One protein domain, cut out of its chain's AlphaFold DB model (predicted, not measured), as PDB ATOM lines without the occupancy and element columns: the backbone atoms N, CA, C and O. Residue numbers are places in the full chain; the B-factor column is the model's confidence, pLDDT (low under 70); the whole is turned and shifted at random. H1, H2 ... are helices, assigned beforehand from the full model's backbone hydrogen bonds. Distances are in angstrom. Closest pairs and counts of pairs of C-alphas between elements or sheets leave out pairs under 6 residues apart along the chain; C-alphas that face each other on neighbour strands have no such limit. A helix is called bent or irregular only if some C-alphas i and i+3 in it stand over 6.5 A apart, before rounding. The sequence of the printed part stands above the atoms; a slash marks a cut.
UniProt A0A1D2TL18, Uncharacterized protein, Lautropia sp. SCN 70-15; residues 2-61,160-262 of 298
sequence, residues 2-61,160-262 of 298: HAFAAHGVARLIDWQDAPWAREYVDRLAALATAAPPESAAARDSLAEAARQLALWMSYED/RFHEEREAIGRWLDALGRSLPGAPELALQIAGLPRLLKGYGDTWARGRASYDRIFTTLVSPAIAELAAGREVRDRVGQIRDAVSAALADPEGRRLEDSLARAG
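What this domain is: This is residues 2 to 61 and 160 to 262 of the 298 residues of an uncharacterized protein of Lautropia sp. SCN 70-15 (UniProt A0A1D2TL18). Seven helices or arms stand side by side in an up-and-down bundle laid out in two rows: H1, H3, H5 and H7 run one way in one row, and H2, H4 and the bent H6 run back beside them. H5 sits in the middle, while the short H8 folds back along H7 at the end of the bundle far from H1. The printed part has 163 residues with eight named helices, H1 to H8 in chain order, and no named strand; its class is all helix. It is compact, with a radius of gyration of the C-alphas of 15.4 A and spans of 45 by 41 by 24 A.

Where its parts are: The longest helix, H6, was assigned as one helix by its hydrogen bonds, residues 200 to 226, but is bent: C-alphas 216 and 219 are 6.6 A apart. Its arms are H6a, residues 200 to 216, 24.1 A long, and H6b, residues 219 to 226, 10.7 A. H5 is residues 183 to 195, 20.6 A, and irregular, with C-alphas 190 and 193 7.2 A apart. H4 is residues 160 to 178, 27.2 A; H3 is residues 40 to 56, 24.0 A; H2 is residues 18 to 34, 24.9 A. H1 is residues 2 to 15, 19.6 A, with C-alpha 2 at (-110.135, 40.020, 68.989). H7 is residues 232 to 247, 23.6 A. H8 is residues 252 to 260, 12.7 A, with C-alpha 260 at (-117.632, 71.143, 49.412).

How they stand to each other: H6a and H6b stand at a steep tilt of 36 degrees, only just past shallow. H6a touches the hub H5 at Gly 206 and Leu 195, the closest C-alphas at 4.9 A, and the two form a hairpin. H5 touches H3 the same way at a shallow tilt of 21 degrees, the closest C-alphas being those of Leu 187 and Ser 45, 4.2 A. H5 also touches H7, closest at the C-alphas of Leu 185 and Val 235, 5.1 A. H4 touches H5 with residues 171 to 178 alone, closest at the C-alphas of Ser 178 and Ala 186, 5.1 A. H2 touches H4, closest at the C-alphas of Leu 31 and Gly 176, 5.9 A. H1 touches H3, closest at the C-alphas of Gly 8 and Ala 54, 4.7 A. H7 and H8 form a hairpin, closest at the C-alphas of Ala 245 and Leu 254, 5.0 A. H1 and H8 are apart. Every O i to N i+4 pair is within hydrogen-bond range in H1, H2, H3, H4, H6a, H6b and H8; in H5 6 of 9 are, and in H7 11 of 12.

The domain as a whole: The C-alphas farthest apart, those of Ala 18 and Gly 262, are 44.9 A apart. Residues 62 to 159 are not printed, and C-alphas 61 and 160 are 8.2 A apart across the cut, in the link from H3 to H4. The links that are printed whole are tight. The mean pLDDT of the printed part is 94.4, and no printed residue is under 70.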
ATOM      1  N   HIS A   2    -109.646  41.182  68.216       84.94
ATOM      2  CA  HIS A   2    -110.135  40.020  68.989       84.94
ATOM      3  C   HIS A   2    -111.072  40.350  70.163       84.94
ATOM      4  O   HIS A   2    -112.108  39.705  70.300       84.94
ATOM      5  N   ALA A   3    -110.773  41.383  70.959       88.50
ATOM      6  CA  ALA A   3    -111.649  41.801  72.060       88.50
ATOM      7  C   ALA A   3    -113.052  42.217  71.571       88.50
ATOM      8  O   ALA A   3    -114.063  41.771  72.110       88.50
ATOM      9  N   PHE A   4    -113.129  43.007  70.492       91.38
ATOM     10  CA  PHE A   4    -114.410  43.371  69.879       91.38
ATOM     11  C   PHE A   4    -115.132  42.158  69.290       91.38
ATOM     12  O   PHE A   4    -116.348  42.063  69.432       91.38
ATOM     13  N   ALA A   5    -114.395  41.217  68.693       91.31
ATOM     14  CA  ALA A   5    -114.973  39.987  68.160       91.31
ATOM     15  C   ALA A   5    -115.621  39.131  69.263       91.31
ATOM     16  O   ALA A   5    -116.759  38.693  69.104       91.31
ATOM     17  N   ALA A   6    -114.954  38.960  70.407       92.88
ATOM     18  CA  ALA A   6    -115.493  38.205  71.539       92.88
ATOM     19  C   ALA A   6    -116.785  38.833  72.094       92.88
ATOM     20  O   ALA A   6    -117.802  38.151  72.242       92.88
ATOM     21  N   HIS A   7    -116.788  40.152  72.325       94.19
ATOM     22  CA  HIS A   7    -118.001  40.865  72.740       94.19
ATOM     23  C   HIS A   7    -119.106  40.804  71.678       94.19
ATOM     24  O   HIS A   7    -120.284  40.675  72.018       94.19
ATOM     25  N   GLY A   8    -118.736  40.860  70.395       96.00
ATOM     26  CA  GLY A   8    -119.657  40.728  69.273       96.00
ATOM     27  C   GLY A   8    -120.371  39.380  69.256       96.00
ATOM     28  O   GLY A   8    -121.593  39.347  69.129       96.00
ATOM     29  N   VAL A   9    -119.647  38.281  69.477       97.88
ATOM     30  CA  VAL A   9    -120.228  36.929  69.553       97.88
ATOM     31  C   VAL A   9    -121.275  36.842  70.662       97.88
ATOM     32  O   VAL A   9    -122.416  36.472  70.387       97.88
ATOM     33  N   ALA A  10    -120.930  37.241  71.890       96.50
ATOM     34  CA  ALA A  10    -121.865  37.201  73.018       96.50
ATOM     35  C   ALA A  10    -123.125  38.039  72.741       96.50
ATOM     36  O   ALA A  10    -124.253  37.586  72.949       96.50
ATOM     37  N   ARG A  11    -122.937  39.244  72.190       96.19
ATOM     38  CA  ARG A  11    -124.029  40.149  71.823       96.19
ATOM     39  C   ARG A  11    -124.950  39.555  70.757       96.19
ATOM     40  O   ARG A  11    -126.164  39.721  70.850       96.19
ATOM     41  N   LEU A  12    -124.404  38.873  69.753       97.75
ATOM     42  CA  LEU A  12    -125.182  38.293  68.654       97.75
ATOM     43  C   LEU A  12    -125.913  37.010  69.054       97.75
ATOM     44  O   LEU A  12    -127.031  36.790  68.583       97.75
ATOM     45  N   ILE A  13    -125.335  36.220  69.964       97.31
ATOM     46  CA  ILE A  13    -126.022  35.087  70.596       97.31
ATOM     47  C   ILE A  13    -127.215  35.588  71.411       97.31
ATOM     48  O   ILE A  13    -128.317  35.067  71.255       97.31
ATOM     49  N   ASP A  14    -127.036  36.623  72.238       95.19
ATOM     50  CA  ASP A  14    -128.142  37.226  72.995       95.19
ATOM     51  C   ASP A  14    -129.192  37.859  72.068       95.19
ATOM     52  O   ASP A  14    -130.391  37.760  72.333       95.19
ATOM     53  N   TRP A  15    -128.768  38.463  70.957       95.69
ATOM     54  CA  TRP A  15    -129.671  39.084  69.993       95.69
ATOM     55  C   TRP A  15    -130.501  38.056  69.207       95.69
ATOM     56  O   TRP A  15    -131.724  38.211  69.138       95.69
ATOM     57  N   GLN A  16    -129.887  37.004  68.646       96.00
ATOM     58  CA  GLN A  16    -130.567  36.010  67.802       96.00
ATOM     59  C   GLN A  16    -130.242  34.562  68.154       96.00
ATOM     60  O   GLN A  16    -131.135  33.895  68.672       96.00
ATOM     61  N   ASP A  17    -129.040  34.067  67.859       96.69
ATOM     62  CA  ASP A  17    -128.619  32.679  68.090       96.69
ATOM     63  C   ASP A  17    -127.121  32.478  67.755       96.69
ATOM     64  O   ASP A  17    -126.448  33.373  67.236       96.69
ATOM     65  N   ALA A  18    -126.583  31.293  68.071       97.69
ATOM     66  CA  ALA A  18    -125.197  30.924  67.773       97.69
ATOM     67  C   ALA A  18    -124.868  30.850  66.264       97.69
ATOM     68  O   ALA A  18    -123.793  31.321  65.887       97.69
ATOM     69  N   PRO A  19    -125.745  30.332  65.377       97.62
ATOM     70  CA  PRO A  19    -125.529  30.419  63.931       97.62
ATOM     71  C   PRO A  19    -125.319  31.852  63.430       97.62
ATOM     72  O   PRO A  19    -124.408  32.091  62.642       97.62
ATOM     73  N   TRP A  20    -126.096  32.824  63.915       96.75
ATOM     74  CA  TRP A  20    -125.928  34.225  63.528       96.75
ATOM     75  C   TRP A  20    -124.596  34.819  64.001       96.75
ATOM     76  O   TRP A  20    -123.945  35.559  63.260       96.75
ATOM     77  N   ALA A  21    -124.152  34.459  65.208       98.00
ATOM     78  CA  ALA A  21    -122.836  34.847  65.707       98.00
ATOM     79  C   ALA A  21    -121.687  34.200  64.913       98.00
ATOM     80  O   ALA A  21    -120.647  34.828  64.726       98.00
ATOM     81  N   ARG A  22    -121.873  32.981  64.391       98.00
ATOM     82  CA  ARG A  22    -120.897  32.345  63.494       98.00
ATOM     83  C   ARG A  22    -120.765  33.104  62.177       98.00
ATOM     84  O   ARG A  22    -119.650  33.434  61.800       98.00
ATOM     85  N   GLU A  23    -121.883  33.497  61.558       97.88
ATOM     86  CA  GLU A  23    -121.844  34.311  60.332       97.88
ATOM     87  C   GLU A  23    -121.069  35.632  60.530       97.88
ATOM     88  O   GLU A  23    -120.447  36.137  59.598       97.88
ATOM     89  N   TYR A  24    -121.107  36.218  61.732       98.38
ATOM     90  CA  TYR A  24    -120.295  37.388  62.080       98.38
ATOM     91  C   TYR A  24    -118.797  37.077  62.081       98.38
ATOM     92  O   TYR A  24    -118.024  37.815  61.470       98.38
ATOM     93  N   VAL A  25    -118.392  35.985  62.731       98.12
ATOM     94  CA  VAL A  25    -116.988  35.555  62.779       98.12
ATOM     95  C   VAL A  25    -116.470  35.232  61.379       98.12
ATOM     96  O   VAL A  25    -115.393  35.701  61.021       98.12
ATOM     97  N   ASP A  26    -117.257  34.528  60.563       98.00
ATOM     98  CA  ASP A  26    -116.886  34.172  59.188       98.00
ATOM     99  C   ASP A  26    -116.624  35.427  58.334       98.00
ATOM    100  O   ASP A  26    -115.631  35.510  57.609       98.00
ATOM    101  N   ARG A  27    -117.469  36.460  58.474       97.69
ATOM    102  CA  ARG A  27    -117.287  37.757  57.795       97.69
ATOM    103  C   ARG A  27    -116.009  38.468  58.241       97.69
ATOM    104  O   ARG A  27    -115.316  39.046  57.409       97.69
ATOM    105  N   LEU A  28    -115.686  38.428  59.533       97.19
ATOM    106  CA  LEU A  28    -114.451  39.024  60.049       97.19
ATOM    107  C   LEU A  28    -113.200  38.273  59.600       97.19
ATOM    108  O   LEU A  28    -112.201  38.914  59.280       97.19
ATOM    109  N   ALA A  29    -113.254  36.943  59.550       96.25
ATOM    110  CA  ALA A  29    -112.160  36.123  59.045       96.25
ATOM    111  C   ALA A  29    -111.875  36.420  57.564       96.25
ATOM    112  O   ALA A  29    -110.716  36.574  57.175       96.25
ATOM    113  N   ALA A  30    -112.925  36.593  56.753       96.06
ATOM    114  CA  ALA A  30    -112.788  36.988  55.352       96.06
ATOM    115  C   ALA A  30    -112.104  38.360  55.198       96.06
ATOM    116  O   ALA A  30    -111.177  38.495  54.401       96.06
ATOM    117  N   LEU A  31    -112.497  39.363  55.996       95.38
ATOM    118  CA  LEU A  31    -111.841  40.678  55.983       95.38
ATOM    119  C   LEU A  31    -110.380  40.605  56.439       95.38
ATOM    120  O   LEU A  31    -109.521  41.231  55.825       95.38
ATOM    121  N   ALA A  32    -110.088  39.843  57.496       94.19
ATOM    122  CA  ALA A  32    -108.727  39.688  58.004       94.19
ATOM    123  C   ALA A  32    -107.801  39.020  56.978       94.19
ATOM    124  O   ALA A  32    -106.643  39.403  56.870       94.19
ATOM    125  N   THR A  33    -108.327  38.080  56.188       93.38
ATOM    126  CA  THR A  33    -107.581  37.422  55.102       93.38
ATOM    127  C   THR A  33    -107.211  38.402  53.983       93.38
ATOM    128  O   THR A  33    -106.150  38.277  53.382       93.38
ATOM    129  N   ALA A  34    -108.064  39.393  53.709       88.81
ATOM    130  CA  ALA A  34    -107.819  40.416  52.692       88.81
ATOM    131  C   ALA A  34    -106.917  41.569  53.176       88.81
ATOM    132  O   ALA A  34    -106.510  42.411  52.376       88.81
ATOM    133  N   ALA A  35    -106.634  41.659  54.478       91.38
ATOM    134  CA  ALA A  35    -105.929  42.790  55.059       91.38
ATOM    135  C   ALA A  35    -104.397  42.626  54.977       91.38
ATOM    136  O   ALA A  35    -103.879  41.569  55.343       91.38
ATOM    137  N   PRO A  36    -103.645  43.676  54.596       90.12
ATOM    138  CA  PRO A  36    -102.188  43.663  54.683       90.12
ATOM    139  C   PRO A  36    -101.733  43.563  56.157       90.12
ATOM    140  O   PRO A  36    -102.026  44.478  56.932       90.12
ATOM    141  N   PRO A  37    -101.011  42.503  56.575       82.25
ATOM    142  CA  PRO A  37    -100.740  42.226  57.996       82.25
ATOM    143  C   PRO A  37     -99.847  43.284  58.670       82.25
ATOM    144  O   PRO A  37    -100.033  43.628  59.842       82.25
ATOM    145  N   GLU A  38     -98.913  43.847  57.906       85.75
ATOM    146  CA  GLU A  38     -97.948  44.857  58.357       85.75
ATOM    147  C   GLU A  38     -98.604  46.237  58.576       85.75
ATOM    148  O   GLU A  38     -98.143  47.031  59.401       85.75
ATOM    149  N   SER A  39     -99.728  46.528  57.908       91.25
ATOM    150  CA  SER A  39    -100.340  47.864  57.908       91.25
ATOM    151  C   SER A  39    -101.085  48.177  59.209       91.25
ATOM    152  O   SER A  39    -102.074  47.529  59.561       91.25
ATOM    153  N   ALA A  40    -100.653  49.232  59.908       92.56
ATOM    154  CA  ALA A  40    -101.356  49.751  61.083       92.56
ATOM    155  C   ALA A  40    -102.787  50.200  60.744       92.56
ATOM    156  O   ALA A  40    -103.730  49.804  61.427       92.56
ATOM    157  N   ALA A  41    -102.963  50.922  59.633       92.44
ATOM    158  CA  ALA A  41    -104.277  51.359  59.170       92.44
ATOM    159  C   ALA A  41    -105.204  50.173  58.844       92.44
ATOM    160  O   ALA A  41    -106.406  50.236  59.112       92.44
ATOM    161  N   ALA A  42    -104.666  49.060  58.330       94.75
ATOM    162  CA  ALA A  42    -105.448  47.845  58.107       94.75
ATOM    163  C   ALA A  42    -105.877  47.195  59.435       94.75
ATOM    164  O   ALA A  42    -107.038  46.811  59.584       94.75
ATOM    165  N   ARG A  43    -104.984  47.131  60.434       95.00
ATOM    166  CA  ARG A  43    -105.323  46.635  61.783       95.00
ATOM    167  C   ARG A  43    -106.416  47.474  62.449       95.00
ATOM    168  O   ARG A  43    -107.350  46.904  63.022       95.00
ATOM    169  N   ASP A  44    -106.336  48.795  62.331       95.88
ATOM    170  CA  ASP A  44    -107.348  49.717  62.859       95.88
ATOM    171  C   ASP A  44    -108.683  49.557  62.123       95.88
ATOM    172  O   ASP A  44    -109.737  49.465  62.758       95.88
ATOM    173  N   SER A  45    -108.639  49.415  60.795       96.19
ATOM    174  CA  SER A  45    -109.821  49.150  59.964       96.19
ATOM    175  C   SER A  45    -110.530  47.865  60.378       96.19
ATOM    176  O   SER A  45    -111.748  47.858  60.538       96.19
ATOM    177  N   LEU A  46    -109.781  46.783  60.617       96.62
ATOM    178  CA  LEU A  46    -110.335  45.510  61.086       96.62
ATOM    179  C   LEU A  46    -110.920  45.611  62.496       96.62
ATOM    180  O   LEU A  46    -111.954  45.006  62.786       96.62
ATOM    181  N   ALA A  47    -110.274  46.356  63.395       96.88
ATOM    182  CA  ALA A  47    -110.788  46.570  64.742       96.88
ATOM    183  C   ALA A  47    -112.110  47.352  64.722       96.88
ATOM    184  O   ALA A  47    -113.068  46.943  65.384       96.88
ATOM    185  N   GLU A  48    -112.181  48.421  63.928       97.62
ATOM    186  CA  GLU A  48    -113.401  49.207  63.760       97.62
ATOM    187  C   GLU A  48    -114.491  48.399  63.046       97.62
ATOM    188  O   GLU A  48    -115.629  48.375  63.515       97.62
ATOM    189  N   ALA A  49    -114.156  47.648  61.992       97.88
ATOM    190  CA  ALA A  49    -115.100  46.774  61.299       97.88
ATOM    191  C   ALA A  49    -115.671  45.700  62.236       97.88
ATOM    192  O   ALA A  49    -116.882  45.482  62.248       97.88
ATOM    193  N   ALA A  50    -114.840  45.081  63.084       98.12
ATOM    194  CA  ALA A  50    -115.296  44.118  64.087       98.12
ATOM    195  C   ALA A  50    -116.319  44.730  65.047       98.12
ATOM    196  O   ALA A  50    -117.367  44.131  65.309       98.12
ATOM    197  N   ARG A  51    -116.040  45.938  65.539       97.81
ATOM    198  CA  ARG A  51    -116.929  46.665  66.446       97.81
ATOM    199  C   ARG A  51    -118.239  47.057  65.763       97.81
ATOM    200  O   ARG A  51    -119.313  46.809  66.306       97.81
ATOM    201  N   GLN A  52    -118.159  47.653  64.579       98.06
ATOM    202  CA  GLN A  52    -119.321  48.176  63.865       98.06
ATOM    203  C   GLN A  52    -120.211  47.079  63.306       98.06
ATOM    204  O   GLN A  52    -121.430  47.172  63.423       98.06
ATOM    205  N   LEU A  53    -119.628  46.003  62.779       98.31
ATOM    206  CA  LEU A  53    -120.398  44.865  62.297       98.31
ATOM    207  C   LEU A  53    -121.163  44.195  63.443       98.31
ATOM    208  O   LEU A  53    -122.331  43.860  63.266       98.31
ATOM    209  N   ALA A  54    -120.557  44.059  64.629       98.00
ATOM    210  CA  ALA A  54    -121.253  43.520  65.796       98.00
ATOM    211  C   ALA A  54    -122.462  44.384  66.177       98.00
ATOM    212  O   ALA A  54    -123.549  43.853  66.403       98.00
ATOM    213  N   LEU A  55    -122.289  45.710  66.219       96.81
ATOM    214  CA  LEU A  55    -123.364  46.655  66.531       96.81
ATOM    215  C   LEU A  55    -124.471  46.626  65.473       96.81
ATOM    216  O   LEU A  55    -125.646  46.544  65.824       96.81
ATOM    217  N   TRP A  56    -124.108  46.628  64.192       97.56
ATOM    218  CA  TRP A  56    -125.068  46.646  63.095       97.56
ATOM    219  C   TRP A  56    -125.818  45.317  62.966       97.56
ATOM    220  O   TRP A  56    -127.040  45.315  62.877       97.56
ATOM    221  N   MET A  57    -125.142  44.169  63.071       97.44
ATOM    222  CA  MET A  57    -125.796  42.850  63.062       97.44
ATOM    223  C   MET A  57    -126.691  42.594  64.287       97.44
ATOM    224  O   MET A  57    -127.416  41.600  64.316       97.44
ATOM    225  N   SER A  58    -126.647  43.473  65.290       96.00
ATOM    226  CA  SER A  58    -127.499  43.452  66.482       96.00
ATOM    227  C   SER A  58    -128.298  44.752  66.626       96.00
ATOM    228  O   SER A  58    -128.457  45.289  67.730       96.00
ATOM    229  N   TYR A  59    -128.786  45.254  65.488       94.25
ATOM    230  CA  TYR A  59    -129.630  46.439  65.399       94.25
ATOM    231  C   TYR A  59    -130.882  46.334  66.283       94.25
ATOM    232  O   TYR A  59    -131.353  45.249  66.648       94.25
ATOM    233  N   GLU A  60    -131.441  47.491  66.617       90.06
ATOM    234  CA  GLU A  60    -132.664  47.588  67.403       90.06
ATOM    235  C   GLU A  60    -133.885  47.557  66.479       90.06
ATOM    236  O   GLU A  60    -134.124  48.472  65.697       90.06
ATOM    237  N   ASP A  61    -134.667  46.484  66.570       89.75
ATOM    238  CA  ASP A  61    -136.016  46.406  66.012       89.75
ATOM    239  C   ASP A  61    -137.069  46.368  67.119       89.75
ATOM    240  O   ASP A  61    -136.755  46.234  68.303       89.75
ATOM    241  N   ARG A 160    -137.088  43.671  57.470       94.06
ATOM    242  CA  ARG A 160    -135.971  44.429  58.004       94.06
ATOM    243  C   ARG A 160    -134.664  43.651  57.970       94.06
ATOM    244  O   ARG A 160    -133.651  44.183  57.536       94.06
ATOM    245  N   PHE A 161    -134.685  42.388  58.388       96.25
ATOM    246  CA  PHE A 161    -133.482  41.562  58.397       96.25
ATOM    247  C   PHE A 161    -132.888  41.392  56.999       96.25
ATOM    248  O   PHE A 161    -131.673  41.458  56.829       96.25
ATOM    249  N   HIS A 162    -133.738  41.214  55.985       96.44
ATOM    250  CA  HIS A 162    -133.278  41.131  54.600       96.44
ATOM    251  C   HIS A 162    -132.628  42.436  54.128       96.44
ATOM    252  O   HIS A 162    -131.546  42.389  53.550       96.44
ATOM    253  N   GLU A 163    -133.253  43.583  54.399       95.44
ATOM    254  CA  GLU A 163    -132.720  44.893  54.003       95.44
ATOM    255  C   GLU A 163    -131.396  45.218  54.708       95.44
ATOM    256  O   GLU A 163    -130.485  45.771  54.089       95.44
ATOM    257  N   GLU A 164    -131.257  44.846  55.981       96.62
ATOM    258  CA  GLU A 164    -130.005  45.022  56.722       96.62
ATOM    259  C   GLU A 164    -128.917  44.072  56.234       96.62
ATOM    260  O   GLU A 164    -127.780  44.488  56.048       96.62
ATOM    261  N   ARG A 165    -129.251  42.810  55.950       96.69
ATOM    262  CA  ARG A 165    -128.283  41.845  55.415       96.69
ATOM    263  C   ARG A 165    -127.756  42.269  54.041       96.69
ATOM    264  O   ARG A 165    -126.560  42.140  53.796       96.69
ATOM    265  N   GLU A 166    -128.620  42.786  53.167       97.25
ATOM    266  CA  GLU A 166    -128.221  43.347  51.867       97.25
ATOM    267  C   GLU A 166    -127.312  44.579  52.052       97.25
ATOM    268  O   GLU A 166    -126.270  44.686  51.403       97.25
ATOM    269  N   ALA A 167    -127.651  45.490  52.972       97.31
ATOM    270  CA  ALA A 167    -126.846  46.682  53.248       97.31
ATOM    271  C   ALA A 167    -125.474  46.358  53.869       97.31
ATOM    272  O   ALA A 167    -124.462  46.884  53.404       97.31
ATOM    273  N   ILE A 168    -125.429  45.450  54.849       98.31
ATOM    274  CA  ILE A 168    -124.193  44.932  55.452       98.31
ATOM    275  C   ILE A 168    -123.321  44.271  54.383       98.31
ATOM    276  O   ILE A 168    -122.116  44.495  54.359       98.31
ATOM    277  N   GLY A 169    -123.916  43.491  53.474       98.38
ATOM    278  CA  GLY A 169    -123.191  42.864  52.368       98.38
ATOM    279  C   GLY A 169    -122.478  43.885  51.479       98.38
ATOM    280  O   GLY A 169    -121.283  43.746  51.235       98.38
ATOM    281  N   ARG A 170    -123.179  44.952  51.060       98.38
ATOM    282  CA  ARG A 170    -122.575  46.047  50.273       98.38
ATOM    283  C   ARG A 170    -121.439  46.745  51.023       98.38
ATOM    284  O   ARG A 170    -120.421  47.080  50.428       98.38
ATOM    285  N   TRP A 171    -121.614  46.968  52.321       98.62
ATOM    286  CA  TRP A 171    -120.594  47.590  53.161       98.62
ATOM    287  C   TRP A 171    -119.338  46.723  53.308       98.62
ATOM    288  O   TRP A 171    -118.226  47.224  53.153       98.62
ATOM    289  N   LEU A 172    -119.509  45.419  53.548       98.44
ATOM    290  CA  LEU A 172    -118.403  44.463  53.642       98.44
ATOM    291  C   LEU A 172    -117.641  44.325  52.322       98.44
ATOM    292  O   LEU A 172    -116.418  44.239  52.344       98.44
ATOM    293  N   ASP A 173    -118.340  44.332  51.187       98.19
ATOM    294  CA  ASP A 173    -117.711  44.313  49.863       98.19
ATOM    295  C   ASP A 173    -116.852  45.570  49.630       98.19
ATOM    296  O   ASP A 173    -115.691  45.458  49.239       98.19
ATOM    297  N   ALA A 174    -117.358  46.761  49.973       98.12
ATOM    298  CA  ALA A 174    -116.573  47.997  49.901       98.12
ATOM    299  C   ALA A 174    -115.329  47.963  50.814       98.12
ATOM    300  O   ALA A 174    -114.248  48.402  50.413       98.12
ATOM    301  N   LEU A 175    -115.450  47.405  52.023       97.31
ATOM    302  CA  LEU A 175    -114.307  47.190  52.916       97.31
ATOM    303  C   LEU A 175    -113.282  46.222  52.328       97.31
ATOM    304  O   LEU A 175    -112.100  46.546  52.274       97.31
ATOM    305  N   GLY A 176    -113.728  45.058  51.855       97.00
ATOM    306  CA  GLY A 176    -112.852  44.039  51.279       97.00
ATOM    307  C   GLY A 176    -112.072  44.544  50.064       97.00
ATOM    308  O   GLY A 176    -110.914  44.182  49.892       97.00
ATOM    309  N   ARG A 177    -112.671  45.430  49.258       96.62
ATOM    310  CA  ARG A 177    -112.011  46.047  48.093       96.62
ATOM    311  C   ARG A 177    -111.027  47.159  48.454       96.62
ATOM    312  O   ARG A 177    -110.080  47.380  47.709       96.62
ATOM    313  N   SER A 178    -111.249  47.871  49.558       96.06
ATOM    314  CA  SER A 178    -110.384  48.985  49.978       96.06
ATOM    315  C   SER A 178    -109.216  48.544  50.861       96.06
ATOM    316  O   SER A 178    -108.137  49.119  50.760       96.06
ATOM    317  N   LEU A 179    -109.395  47.502  51.678       94.69
ATOM    318  CA  LEU A 179    -108.391  47.004  52.627       94.69
ATOM    319  C   LEU A 179    -106.992  46.737  52.027       94.69
ATOM    320  O   LEU A 179    -106.024  47.164  52.658       94.69
ATOM    321  N   PRO A 180    -106.840  46.081  50.855       93.31
ATOM    322  CA  PRO A 180    -105.517  45.726  50.333       93.31
ATOM    323  C   PRO A 180    -104.678  46.923  49.869       93.31
ATOM    324  O   PRO A 180    -103.463  46.916  50.044       93.31
ATOM    325  N   GLY A 181    -105.315  47.928  49.256       91.25
ATOM    326  CA  GLY A 181    -104.624  49.014  48.543       91.25
ATOM    327  C   GLY A 181    -104.866  50.423  49.087       91.25
ATOM    328  O   GLY A 181    -104.144  51.342  48.719       91.25
ATOM    329  N   ALA A 182    -105.866  50.611  49.949       95.50
ATOM    330  CA  ALA A 182    -106.209  51.900  50.549       95.50
ATOM    331  C   ALA A 182    -106.749  51.710  51.985       95.50
ATOM    332  O   ALA A 182    -107.929  51.972  52.253       95.50
ATOM    333  N   PRO A 183    -105.921  51.230  52.931       94.50
ATOM    334  CA  PRO A 183    -106.373  50.911  54.285       94.50
ATOM    335  C   PRO A 183    -106.905  52.133  55.055       94.50
ATOM    336  O   PRO A 183    -107.796  51.994  55.887       94.50
ATOM    337  N   GLU A 184    -106.454  53.351  54.757       95.06
ATOM    338  CA  GLU A 184    -106.997  54.579  55.348       95.06
ATOM    339  C   GLU A 184    -108.431  54.863  54.880       95.06
ATOM    340  O   GLU A 184    -109.256  55.341  55.664       95.06
ATOM    341  N   LEU A 185    -108.744  54.544  53.617       96.75
ATOM    342  CA  LEU A 185    -110.105  54.599  53.082       96.75
ATOM    343  C   LEU A 185    -110.972  53.525  53.741       96.75
ATOM    344  O   LEU A 185    -112.083  53.826  54.187       96.75
ATOM    345  N   ALA A 186    -110.445  52.302  53.863       97.12
ATOM    346  CA  ALA A 186    -111.124  51.207  54.547       97.12
ATOM    347  C   ALA A 186    -111.496  51.586  55.987       97.12
ATOM    348  O   ALA A 186    -112.612  51.305  56.416       97.12
ATOM    349  N   LEU A 187    -110.631  52.310  56.705       96.88
ATOM    350  CA  LEU A 187    -110.923  52.781  58.059       96.88
ATOM    351  C   LEU A 187    -112.135  53.724  58.099       96.88
ATOM    352  O   LEU A 187    -112.990  53.597  58.979       96.88
ATOM    353  N   GLN A 188    -112.249  54.651  57.142       97.50
ATOM    354  CA  GLN A 188    -113.402  55.560  57.088       97.50
ATOM    355  C   GLN A 188    -114.689  54.816  56.719       97.50
ATOM    356  O   GLN A 188    -115.733  55.048  57.331       97.50
ATOM    357  N   ILE A 189    -114.613  53.873  55.772       98.12
ATOM    358  CA  ILE A 189    -115.743  53.005  55.419       98.12
ATOM    359  C   ILE A 189    -116.149  52.163  56.635       98.12
ATOM    360  O   ILE A 189    -117.340  52.049  56.928       98.12
ATOM    361  N   ALA A 190    -115.185  51.632  57.393       97.88
ATOM    362  CA  ALA A 190    -115.431  50.805  58.568       97.88
ATOM    363  C   ALA A 190    -116.209  51.571  59.638       97.88
ATOM    364  O   ALA A 190    -117.087  50.998  60.273       97.88
ATOM    365  N   GLY A 191    -115.938  52.870  59.798       96.88
ATOM    366  CA  GLY A 191    -116.634  53.745  60.740       96.88
ATOM    367  C   GLY A 191    -118.019  54.226  60.290       96.88
ATOM    368  O   GLY A 191    -118.772  54.747  61.114       96.88
ATOM    369  N   LEU A 192    -118.399  54.057  59.022       97.31
ATOM    370  CA  LEU A 192    -119.663  54.570  58.479       97.31
ATOM    371  C   LEU A 192    -120.937  54.069  59.208       97.31
ATOM    372  O   LEU A 192    -121.851  54.874  59.421       97.31
ATOM    373  N   PRO A 193    -121.026  52.806  59.684       97.38
ATOM    374  CA  PRO A 193    -122.196  52.314  60.417       97.38
ATOM    375  C   PRO A 193    -122.474  53.031  61.747       97.38
ATOM    376  O   PRO A 193    -123.550  52.854  62.312       97.38
ATOM    377  N   ARG A 194    -121.581  53.911  62.233       95.62
ATOM    378  CA  ARG A 194    -121.834  54.789  63.398       95.62
ATOM    379  C   ARG A 194    -123.097  55.637  63.257       95.62
ATOM    380  O   ARG A 194    -123.636  56.078  64.274       95.62
ATOM    381  N   LEU A 195    -123.531  55.889  62.024       95.25
ATOM    382  CA  LEU A 195    -124.747  56.635  61.701       95.25
ATOM    383  C   LEU A 195    -126.026  55.827  61.963       95.25
ATOM    384  O   LEU A 195    -127.099  56.403  62.120       95.25
ATOM    385  N   LEU A 196    -125.932  54.499  62.033       94.31
ATOM    386  CA  LEU A 196    -127.074  53.603  62.160       94.31
ATOM    387  C   LEU A 196    -127.369  53.356  63.642       94.31
ATOM    388  O   LEU A 196    -126.744  52.516  64.288       94.31
ATOM    389  N   LYS A 197    -128.313  54.120  64.203       87.44
ATOM    390  CA  LYS A 197    -128.673  54.044  65.627       87.44
ATOM    391  C   LYS A 197    -130.177  54.024  65.856       87.44
ATOM    392  O   LYS A 197    -130.938  54.680  65.147       87.44
ATOM    393  N   GLY A 198    -130.562  53.330  66.922       84.62
ATOM    394  CA  GLY A 198    -131.938  53.241  67.393       84.62
ATOM    395  C   GLY A 198    -132.858  52.509  66.420       84.62
ATOM    396  O   GLY A 198    -132.415  51.702  65.602       84.62
ATOM    397  N   TYR A 199    -134.145  52.831  66.514       83.44
ATOM    398  CA  TYR A 199    -135.215  52.321  65.659       83.44
ATOM    399  C   TYR A 199    -136.135  53.475  65.216       83.44
ATOM    400  O   TYR A 199    -135.987  54.609  65.686       83.44
ATOM    401  N   GLY A 200    -137.066  53.201  64.298       84.12
ATOM    402  CA  GLY A 200    -138.037  54.183  63.798       84.12
ATOM    403  C   GLY A 200    -137.383  55.397  63.133       84.12
ATOM    404  O   GLY A 200    -136.387  55.247  62.422       84.12
ATOM    405  N   ASP A 201    -137.901  56.602  63.387       82.00
ATOM    406  CA  ASP A 201    -137.439  57.855  62.759       82.00
ATOM    407  C   ASP A 201    -135.950  58.154  62.980       82.00
ATOM    408  O   ASP A 201    -135.274  58.702  62.105       82.00
ATOM    409  N   THR A 202    -135.410  57.805  64.151       85.12
ATOM    410  CA  THR A 202    -133.983  58.001  64.447       85.12
ATOM    411  C   THR A 202    -133.127  57.131  63.539       85.12
ATOM    412  O   THR A 202    -132.188  57.633  62.918       85.12
ATOM    413  N   TRP A 203    -133.503  55.860  63.386       88.88
ATOM    414  CA  TRP A 203    -132.829  54.979  62.444       88.88
ATOM    415  C   TRP A 203    -133.038  55.435  60.998       88.88
ATOM    416  O   TRP A 203    -132.079  55.451  60.235       88.88
ATOM    417  N   ALA A 204    -134.251  55.841  60.615       88.56
ATOM    418  CA  ALA A 204    -134.559  56.251  59.246       88.56
ATOM    419  C   ALA A 204    -133.714  57.458  58.801       88.56
ATOM    420  O   ALA A 204    -133.203  57.480  57.680       88.56
ATOM    421  N   ARG A 205    -133.506  58.436  59.693       89.19
ATOM    422  CA  ARG A 205    -132.604  59.575  59.448       89.19
ATOM    423  C   ARG A 205    -131.153  59.128  59.304       89.19
ATOM    424  O   ARG A 205    -130.516  59.469  58.312       89.19
ATOM    425  N   GLY A 206    -130.659  58.321  60.243       93.25
ATOM    426  CA  GLY A 206    -129.300  57.777  60.184       93.25
ATOM    427  C   GLY A 206    -129.045  56.954  58.920       93.25
ATOM    428  O   GLY A 206    -128.003  57.091  58.281       93.25
ATOM    429  N   ARG A 207    -130.035  56.155  58.507       94.44
ATOM    430  CA  ARG A 207    -130.007  55.355  57.282       94.44
ATOM    431  C   ARG A 207    -129.972  56.222  56.029       94.44
ATOM    432  O   ARG A 207    -129.203  55.916  55.126       94.44
ATOM    433  N   ALA A 208    -130.746  57.305  55.980       93.75
ATOM    434  CA  ALA A 208    -130.708  58.238  54.858       93.75
ATOM    435  C   ALA A 208    -129.323  58.888  54.708       93.75
ATOM    436  O   ALA A 208    -128.776  58.896  53.607       93.75
ATOM    437  N   SER A 209    -128.721  59.356  55.807       95.12
ATOM    438  CA  SER A 209    -127.358  59.907  55.799       95.12
ATOM    439  C   SER A 209    -126.316  58.861  55.392       95.12
ATOM    440  O   SER A 209    -125.438  59.148  54.581       95.12
ATOM    441  N   TYR A 210    -126.438  57.634  55.911       97.12
ATOM    442  CA  TYR A 210    -125.596  56.503  55.521       97.12
ATOM    443  C   TYR A 210    -125.673  56.246  54.013       97.12
ATOM    444  O   TYR A 210    -124.644  56.231  53.343       97.12
ATOM    445  N   ASP A 211    -126.881  56.066  53.467       97.00
ATOM    446  CA  ASP A 211    -127.072  55.734  52.053       97.00
ATOM    447  C   ASP A 211    -126.614  56.887  51.150       97.00
ATOM    448  O   ASP A 211    -126.036  56.638  50.089       97.00
ATOM    449  N   ARG A 212    -126.796  58.139  51.595       96.56
ATOM    450  CA  ARG A 212    -126.295  59.332  50.910       96.56
ATOM    451  C   ARG A 212    -124.773  59.294  50.791       96.56
ATOM    452  O   ARG A 212    -124.279  59.273  49.669       96.56
ATOM    453  N   ILE A 213    -124.049  59.186  51.908       97.75
ATOM    454  CA  ILE A 213    -122.574  59.113  51.925       97.75
ATOM    455  C   ILE A 213    -122.072  57.898  51.137       97.75
ATOM    456  O   ILE A 213    -121.121  57.997  50.359       97.75
ATOM    457  N   PHE A 214    -122.714  56.743  51.308       98.38
ATOM    458  CA  PHE A 214    -122.298  55.518  50.636       98.38
ATOM    459  C   PHE A 214    -122.415  55.636  49.111       98.38
ATOM    460  O   PHE A 214    -121.538  55.186  48.372       98.38
ATOM    461  N   THR A 215    -123.493  56.247  48.626       97.81
ATOM    462  CA  THR A 215    -123.759  56.374  47.190       97.81
ATOM    463  C   THR A 215    -122.902  57.458  46.546       97.81
ATOM    464  O   THR A 215    -122.428  57.259  45.432       97.81
ATOM    465  N   THR A 216    -122.685  58.590  47.220       97.56
ATOM    466  CA  THR A 216    -122.017  59.752  46.610       97.56
ATOM    467  C   THR A 216    -120.511  59.799  46.835       97.56
ATOM    468  O   THR A 216    -119.813  60.414  46.038       97.56
ATOM    469  N   LEU A 217    -120.001  59.161  47.892       97.69
ATOM    470  CA  LEU A 217    -118.573  59.167  48.222       97.69
ATOM    471  C   LEU A 217    -117.962  57.769  48.185       97.69
ATOM    472  O   LEU A 217    -116.982  57.556  47.478       97.69
ATOM    473  N   VAL A 218    -118.542  56.797  48.897       98.06
ATOM    474  CA  VAL A 218    -117.926  55.461  49.017       98.06
ATOM    475  C   VAL A 218    -117.947  54.712  47.688       98.06
ATOM    476  O   VAL A 218    -116.916  54.212  47.253       98.06
ATOM    477  N   SER A 219    -119.099  54.639  47.021       97.88
ATOM    478  CA  SER A 219    -119.227  53.869  45.775       97.88
ATOM    479  C   SER A 219    -118.326  54.425  44.656       97.88
ATOM    480  O   SER A 219    -117.620  53.627  44.035       97.88
ATOM    481  N   PRO A 220    -118.248  55.757  44.436       96.94
ATOM    482  CA  PRO A 220    -117.270  56.343  43.523       96.94
ATOM    483  C   PRO A 220    -115.823  56.086  43.943       96.94
ATOM    484  O   PRO A 220    -115.032  55.692  43.095       96.94
ATOM    485  N   ALA A 221    -115.486  56.213  45.233       97.19
ATOM    486  CA  ALA A 221    -114.130  55.946  45.717       97.19
ATOM    487  C   ALA A 221    -113.691  54.497  45.448       97.19
ATOM    488  O   ALA A 221    -112.566  54.256  45.022       97.19
ATOM    489  N   ILE A 222    -114.584  53.520  45.635       97.75
ATOM    490  CA  ILE A 222    -114.300  52.114  45.313       97.75
ATOM    491  C   ILE A 222    -114.123  51.909  43.802       97.75
ATOM    492  O   ILE A 222    -113.243  51.154  43.391       97.75
ATOM    493  N   ALA A 223    -114.920  52.581  42.967       96.94
ATOM    494  CA  ALA A 223    -114.773  52.515  41.513       96.94
ATOM    495  C   ALA A 223    -113.473  53.183  41.021       96.94
ATOM    496  O   ALA A 223    -112.818  52.670  40.116       96.94
ATOM    497  N   GLU A 224    -113.082  54.309  41.621       95.56
ATOM    498  CA  GLU A 224    -111.818  55.005  41.368       95.56
ATOM    499  C   GLU A 224    -110.618  54.141  41.762       95.56
ATOM    500  O   GLU A 224    -109.713  53.963  40.946       95.56
ATOM    501  N   LEU A 225    -110.658  53.532  42.950       95.62
ATOM    502  CA  LEU A 225    -109.628  52.607  43.418       95.62
ATOM    503  C   LEU A 225    -109.478  51.405  42.475       95.62
ATOM    504  O   LEU A 225    -108.363  51.048  42.106       95.62
ATOM    505  N   ALA A 226    -110.593  50.813  42.032       95.00
ATOM    506  CA  ALA A 226    -110.580  49.703  41.077       95.00
ATOM    507  C   ALA A 226    -110.001  50.098  39.705       95.00
ATOM    508  O   ALA A 226    -109.450  49.253  39.004       95.00
ATOM    509  N   ALA A 227    -110.101  51.375  39.332       95.75
ATOM    510  CA  ALA A 227    -109.495  51.934  38.126       95.75
ATOM    511  C   ALA A 227    -108.042  52.414  38.334       95.75
ATOM    512  O   ALA A 227    -107.490  53.058  37.444       95.75
ATOM    513  N   GLY A 228    -107.436  52.149  39.499       92.75
ATOM    514  CA  GLY A 228    -106.066  52.554  39.822       92.75
ATOM    515  C   GLY A 228    -105.885  54.059  40.050       92.75
ATOM    516  O   GLY A 228    -104.763  54.554  39.960       92.75
ATOM    517  N   ARG A 229    -106.965  54.806  40.312       92.69
ATOM    518  CA  ARG A 229    -106.904  56.250  40.591       92.69
ATOM    519  C   ARG A 229    -106.625  56.519  42.069       92.69
ATOM    520  O   ARG A 229    -106.972  55.718  42.935       92.69
ATOM    521  N   GLU A 230    -106.019  57.670  42.361       89.94
ATOM    522  CA  GLU A 230    -105.766  58.095  43.739       89.94
ATOM    523  C   GLU A 230    -107.081  58.439  44.457       89.94
ATOM    524  O   GLU A 230    -107.932  59.151  43.931       89.94
ATOM    525  N   VAL A 231    -107.235  57.930  45.682       92.25
ATOM    526  CA  VAL A 231    -108.442  58.094  46.516       92.25
ATOM    527  C   VAL A 231    -108.161  58.836  47.825       92.25
ATOM    528  O   VAL A 231    -108.973  58.811  48.750       92.25
ATOM    529  N   ARG A 232    -107.009  59.510  47.928       89.06
ATOM    530  CA  ARG A 232    -106.568  60.207  49.146       89.06
ATOM    531  C   ARG A 232    -107.583  61.257  49.601       89.06
ATOM    532  O   ARG A 232    -107.959  61.269  50.773       89.06
ATOM    533  N   ASP A 233    -108.104  62.053  48.673       91.31
ATOM    534  CA  ASP A 233    -109.100  63.089  48.978       91.31
ATOM    535  C   ASP A 233    -110.420  62.495  49.487       91.31
ATOM    536  O   ASP A 233    -111.081  63.072  50.357       91.31
ATOM    537  N   ARG A 234    -110.780  61.286  49.027       93.56
ATOM    538  CA  ARG A 234    -111.995  60.579  49.464       93.56
ATOM    539  C   ARG A 234    -111.957  60.240  50.950       93.56
ATOM    540  O   ARG A 234    -112.998  60.268  51.602       93.56
ATOM    541  N   VAL A 235    -110.772  59.978  51.508       95.31
ATOM    542  CA  VAL A 235    -110.595  59.715  52.945       95.31
ATOM    543  C   VAL A 235    -111.063  60.914  53.773       95.31
ATOM    544  O   VAL A 235    -111.841  60.742  54.713       95.31
ATOM    545  N   GLY A 236    -110.622  62.124  53.415       95.38
ATOM    546  CA  GLY A 236    -111.033  63.361  54.087       95.38
ATOM    547  C   GLY A 236    -112.526  63.633  53.913       95.38
ATOM    548  O   GLY A 236    -113.241  63.807  54.896       95.38
ATOM    549  N   GLN A 237    -113.020  63.539  52.677       96.56
ATOM    550  CA  GLN A 237    -114.429  63.792  52.355       96.56
ATOM    551  C   GLN A 237    -115.390  62.872  53.121       96.56
ATOM    552  O   GLN A 237    -116.400  63.336  53.649       96.56
ATOM    553  N   ILE A 238    -115.087  61.571  53.226       97.44
ATOM    554  CA  ILE A 238    -115.927  60.622  53.976       97.44
ATOM    555  C   ILE A 238    -115.875  60.929  55.475       97.44
ATOM    556  O   ILE A 238    -116.917  60.927  56.134       97.44
ATOM    557  N   ARG A 239    -114.687  61.217  56.024       96.62
ATOM    558  CA  ARG A 239    -114.525  61.570  57.442       96.62
ATOM    559  C   ARG A 239    -115.354  62.799  57.814       96.62
ATOM    560  O   ARG A 239    -116.057  62.781  58.831       96.62
ATOM    561  N   ASP A 240    -115.285  63.836  56.989       96.19
ATOM    562  CA  ASP A 240    -115.982  65.098  57.215       96.19
ATOM    563  C   ASP A 240    -117.495  64.909  57.091       96.19
ATOM    564  O   ASP A 240    -118.235  65.312  57.989       96.19
ATOM    565  N   ALA A 241    -117.954  64.179  56.070       96.56
ATOM    566  CA  ALA A 241    -119.369  63.881  55.880       96.56
ATOM    567  C   ALA A 241    -119.957  63.066  57.047       96.56
ATOM    568  O   ALA A 241    -121.047  63.371  57.535       96.56
ATOM    569  N   VAL A 242    -119.231  62.061  57.552       95.75
ATOM    570  CA  VAL A 242    -119.653  61.286  58.733       95.75
ATOM    571  C   VAL A 242    -119.712  62.170  59.976       95.75
ATOM    572  O   VAL A 242    -120.680  62.099  60.735       95.75
ATOM    573  N   SER A 243    -118.707  63.019  60.187       95.56
ATOM    574  CA  SER A 243    -118.665  63.935  61.332       95.56
ATOM    575  C   SER A 243    -119.810  64.949  61.279       95.56
ATOM    576  O   SER A 243    -120.488  65.173  62.281       95.56
ATOM    577  N   ALA A 244    -120.091  65.491  60.094       94.81
ATOM    578  CA  ALA A 244    -121.191  66.410  59.852       94.81
ATOM    579  C   ALA A 244    -122.559  65.753  60.092       94.81
ATOM    580  O   ALA A 244    -123.399  66.324  60.790       94.81
ATOM    581  N   ALA A 245    -122.761  64.529  59.594       93.56
ATOM    582  CA  ALA A 245    -123.995  63.770  59.797       93.56
ATOM    583  C   ALA A 245    -124.233  63.389  61.269       93.56
ATOM    584  O   ALA A 245    -125.376  63.350  61.719       93.56
ATOM    585  N   LEU A 246    -123.170  63.114  62.033       91.81
ATOM    586  CA  LEU A 246    -123.276  62.856  63.473       91.81
ATOM    587  C   LEU A 246    -123.580  64.125  64.278       91.81
ATOM    588  O   LEU A 246    -124.232  64.035  65.318       91.81
ATOM    589  N   ALA A 247    -123.100  65.282  63.822       90.69
ATOM    590  CA  ALA A 247    -123.259  66.557  64.515       90.69
ATOM    591  C   ALA A 247    -124.611  67.240  64.252       90.69
ATOM    592  O   ALA A 247    -125.014  68.092  65.041       90.69
ATOM    593  N   ASP A 248    -125.297  66.899  63.159       85.88
ATOM    594  CA  ASP A 248    -126.596  67.470  62.801       85.88
ATOM    595  C   ASP A 248    -127.593  66.389  62.351       85.88
ATOM    596  O   ASP A 248    -127.608  65.991  61.181       85.88
ATOM    597  N   PRO A 249    -128.488  65.950  63.255       71.19
ATOM    598  CA  PRO A 249    -129.551  65.006  62.927       71.19
ATOM    599  C   PRO A 249    -130.571  65.523  61.900       71.19
ATOM    600  O   PRO A 249    -131.406  64.737  61.443       71.19
ATOM    601  N   GLU A 250    -130.580  66.823  61.585       74.06
ATOM    602  CA  GLU A 250    -131.459  67.418  60.571       74.06
ATOM    603  C   GLU A 250    -130.869  67.340  59.156       74.06
ATOM    604  O   GLU A 250    -131.609  67.487  58.183       74.06
ATOM    605  N   GLY A 251    -129.570  67.044  59.038       82.00
ATOM    606  CA  GLY A 251    -128.901  66.709  57.783       82.00
ATOM    607  C   GLY A 251    -128.353  67.888  56.976       82.00
ATOM    608  O   GLY A 251    -127.722  67.645  55.952       82.00
ATOM    609  N   ARG A 252    -128.512  69.145  57.417       87.44
ATOM    610  CA  ARG A 252    -127.988  70.308  56.672       87.44
ATOM    611  C   ARG A 252    -126.468  70.296  56.619       87.44
ATOM    612  O   ARG A 252    -125.899  70.421  55.543       87.44
ATOM    613  N   ARG A 253    -125.813  70.042  57.757       92.00
ATOM    614  CA  ARG A 253    -124.341  69.991  57.794       92.00
ATOM    615  C   ARG A 253    -123.769  68.907  56.881       92.00
ATOM    616  O   ARG A 253    -122.681  69.086  56.341       92.00
ATOM    617  N   LEU A 254    -124.481  67.786  56.728       94.00
ATOM    618  CA  LEU A 254    -124.080  66.739  55.792       94.00
ATOM    619  C   LEU A 254    -124.103  67.276  54.361       94.00
ATOM    620  O   LEU A 254    -123.098  67.164  53.671       94.00
ATOM    621  N   GLU A 255    -125.211  67.875  53.928       95.06
ATOM    622  CA  GLU A 255    -125.314  68.403  52.566       95.06
ATOM    623  C   GLU A 255    -124.288  69.521  52.302       95.06
ATOM    624  O   GLU A 255    -123.659  69.506  51.248       95.06
ATOM    625  N   ASP A 256    -123.996  70.395  53.274       93.56
ATOM    626  CA  ASP A 256    -122.917  71.392  53.158       93.56
ATOM    627  C   ASP A 256    -121.535  70.737  52.976       93.56
ATOM    628  O   ASP A 256    -120.711  71.185  52.173       93.56
ATOM    629  N   SER A 257    -121.265  69.657  53.718       95.56
ATOM    630  CA  SER A 257    -120.023  68.888  53.586       95.56
ATOM    631  C   SER A 257    -119.918  68.206  52.222       95.56
ATOM    632  O   SER A 257    -118.825  68.129  51.665       95.56
ATOM    633  N   LEU A 258    -121.034  67.709  51.684       95.62
ATOM    634  CA  LEU A 258    -121.088  67.085  50.363       95.62
ATOM    635  C   LEU A 258    -120.914  68.126  49.248       95.62
ATOM    636  O   LEU A 258    -120.169  67.872  48.302       95.62
ATOM    637  N   ALA A 259    -121.491  69.321  49.398       95.38
ATOM    638  CA  ALA A 259    -121.315  70.427  48.460       95.38
ATOM    639  C   ALA A 259    -119.841  70.840  48.324       95.38
ATOM    640  O   ALA A 259    -119.344  71.014  47.213       95.38
ATOM    641  N   ARG A 260    -119.092  70.897  49.436       94.12
ATOM    642  CA  ARG A 260    -117.632  71.143  49.412       94.12
ATOM    643  C   ARG A 260    -116.845  70.049  48.688       94.12
ATOM    644  O   ARG A 260    -115.774  70.325  48.160       94.12
ATOM    645  N   ALA A 261    -117.374  68.828  48.651       91.75
ATOM    646  CA  ALA A 261    -116.818  67.710  47.894       91.75
ATOM    647  C   ALA A 261    -117.299  67.672  46.427       91.75
ATOM    648  O   ALA A 261    -117.049  66.688  45.731       91.75
ATOM    649  N   GLY A 262    -117.994  68.716  45.955       92.69
ATOM    650  CA  GLY A 262    -118.499  68.829  44.584       92.69
ATOM    651  C   GLY A 262    -119.779  68.033  44.312       92.69
ATOM    652  O   GLY A 262    -120.088  67.755  43.155       92.69
TER     653      GLY A 262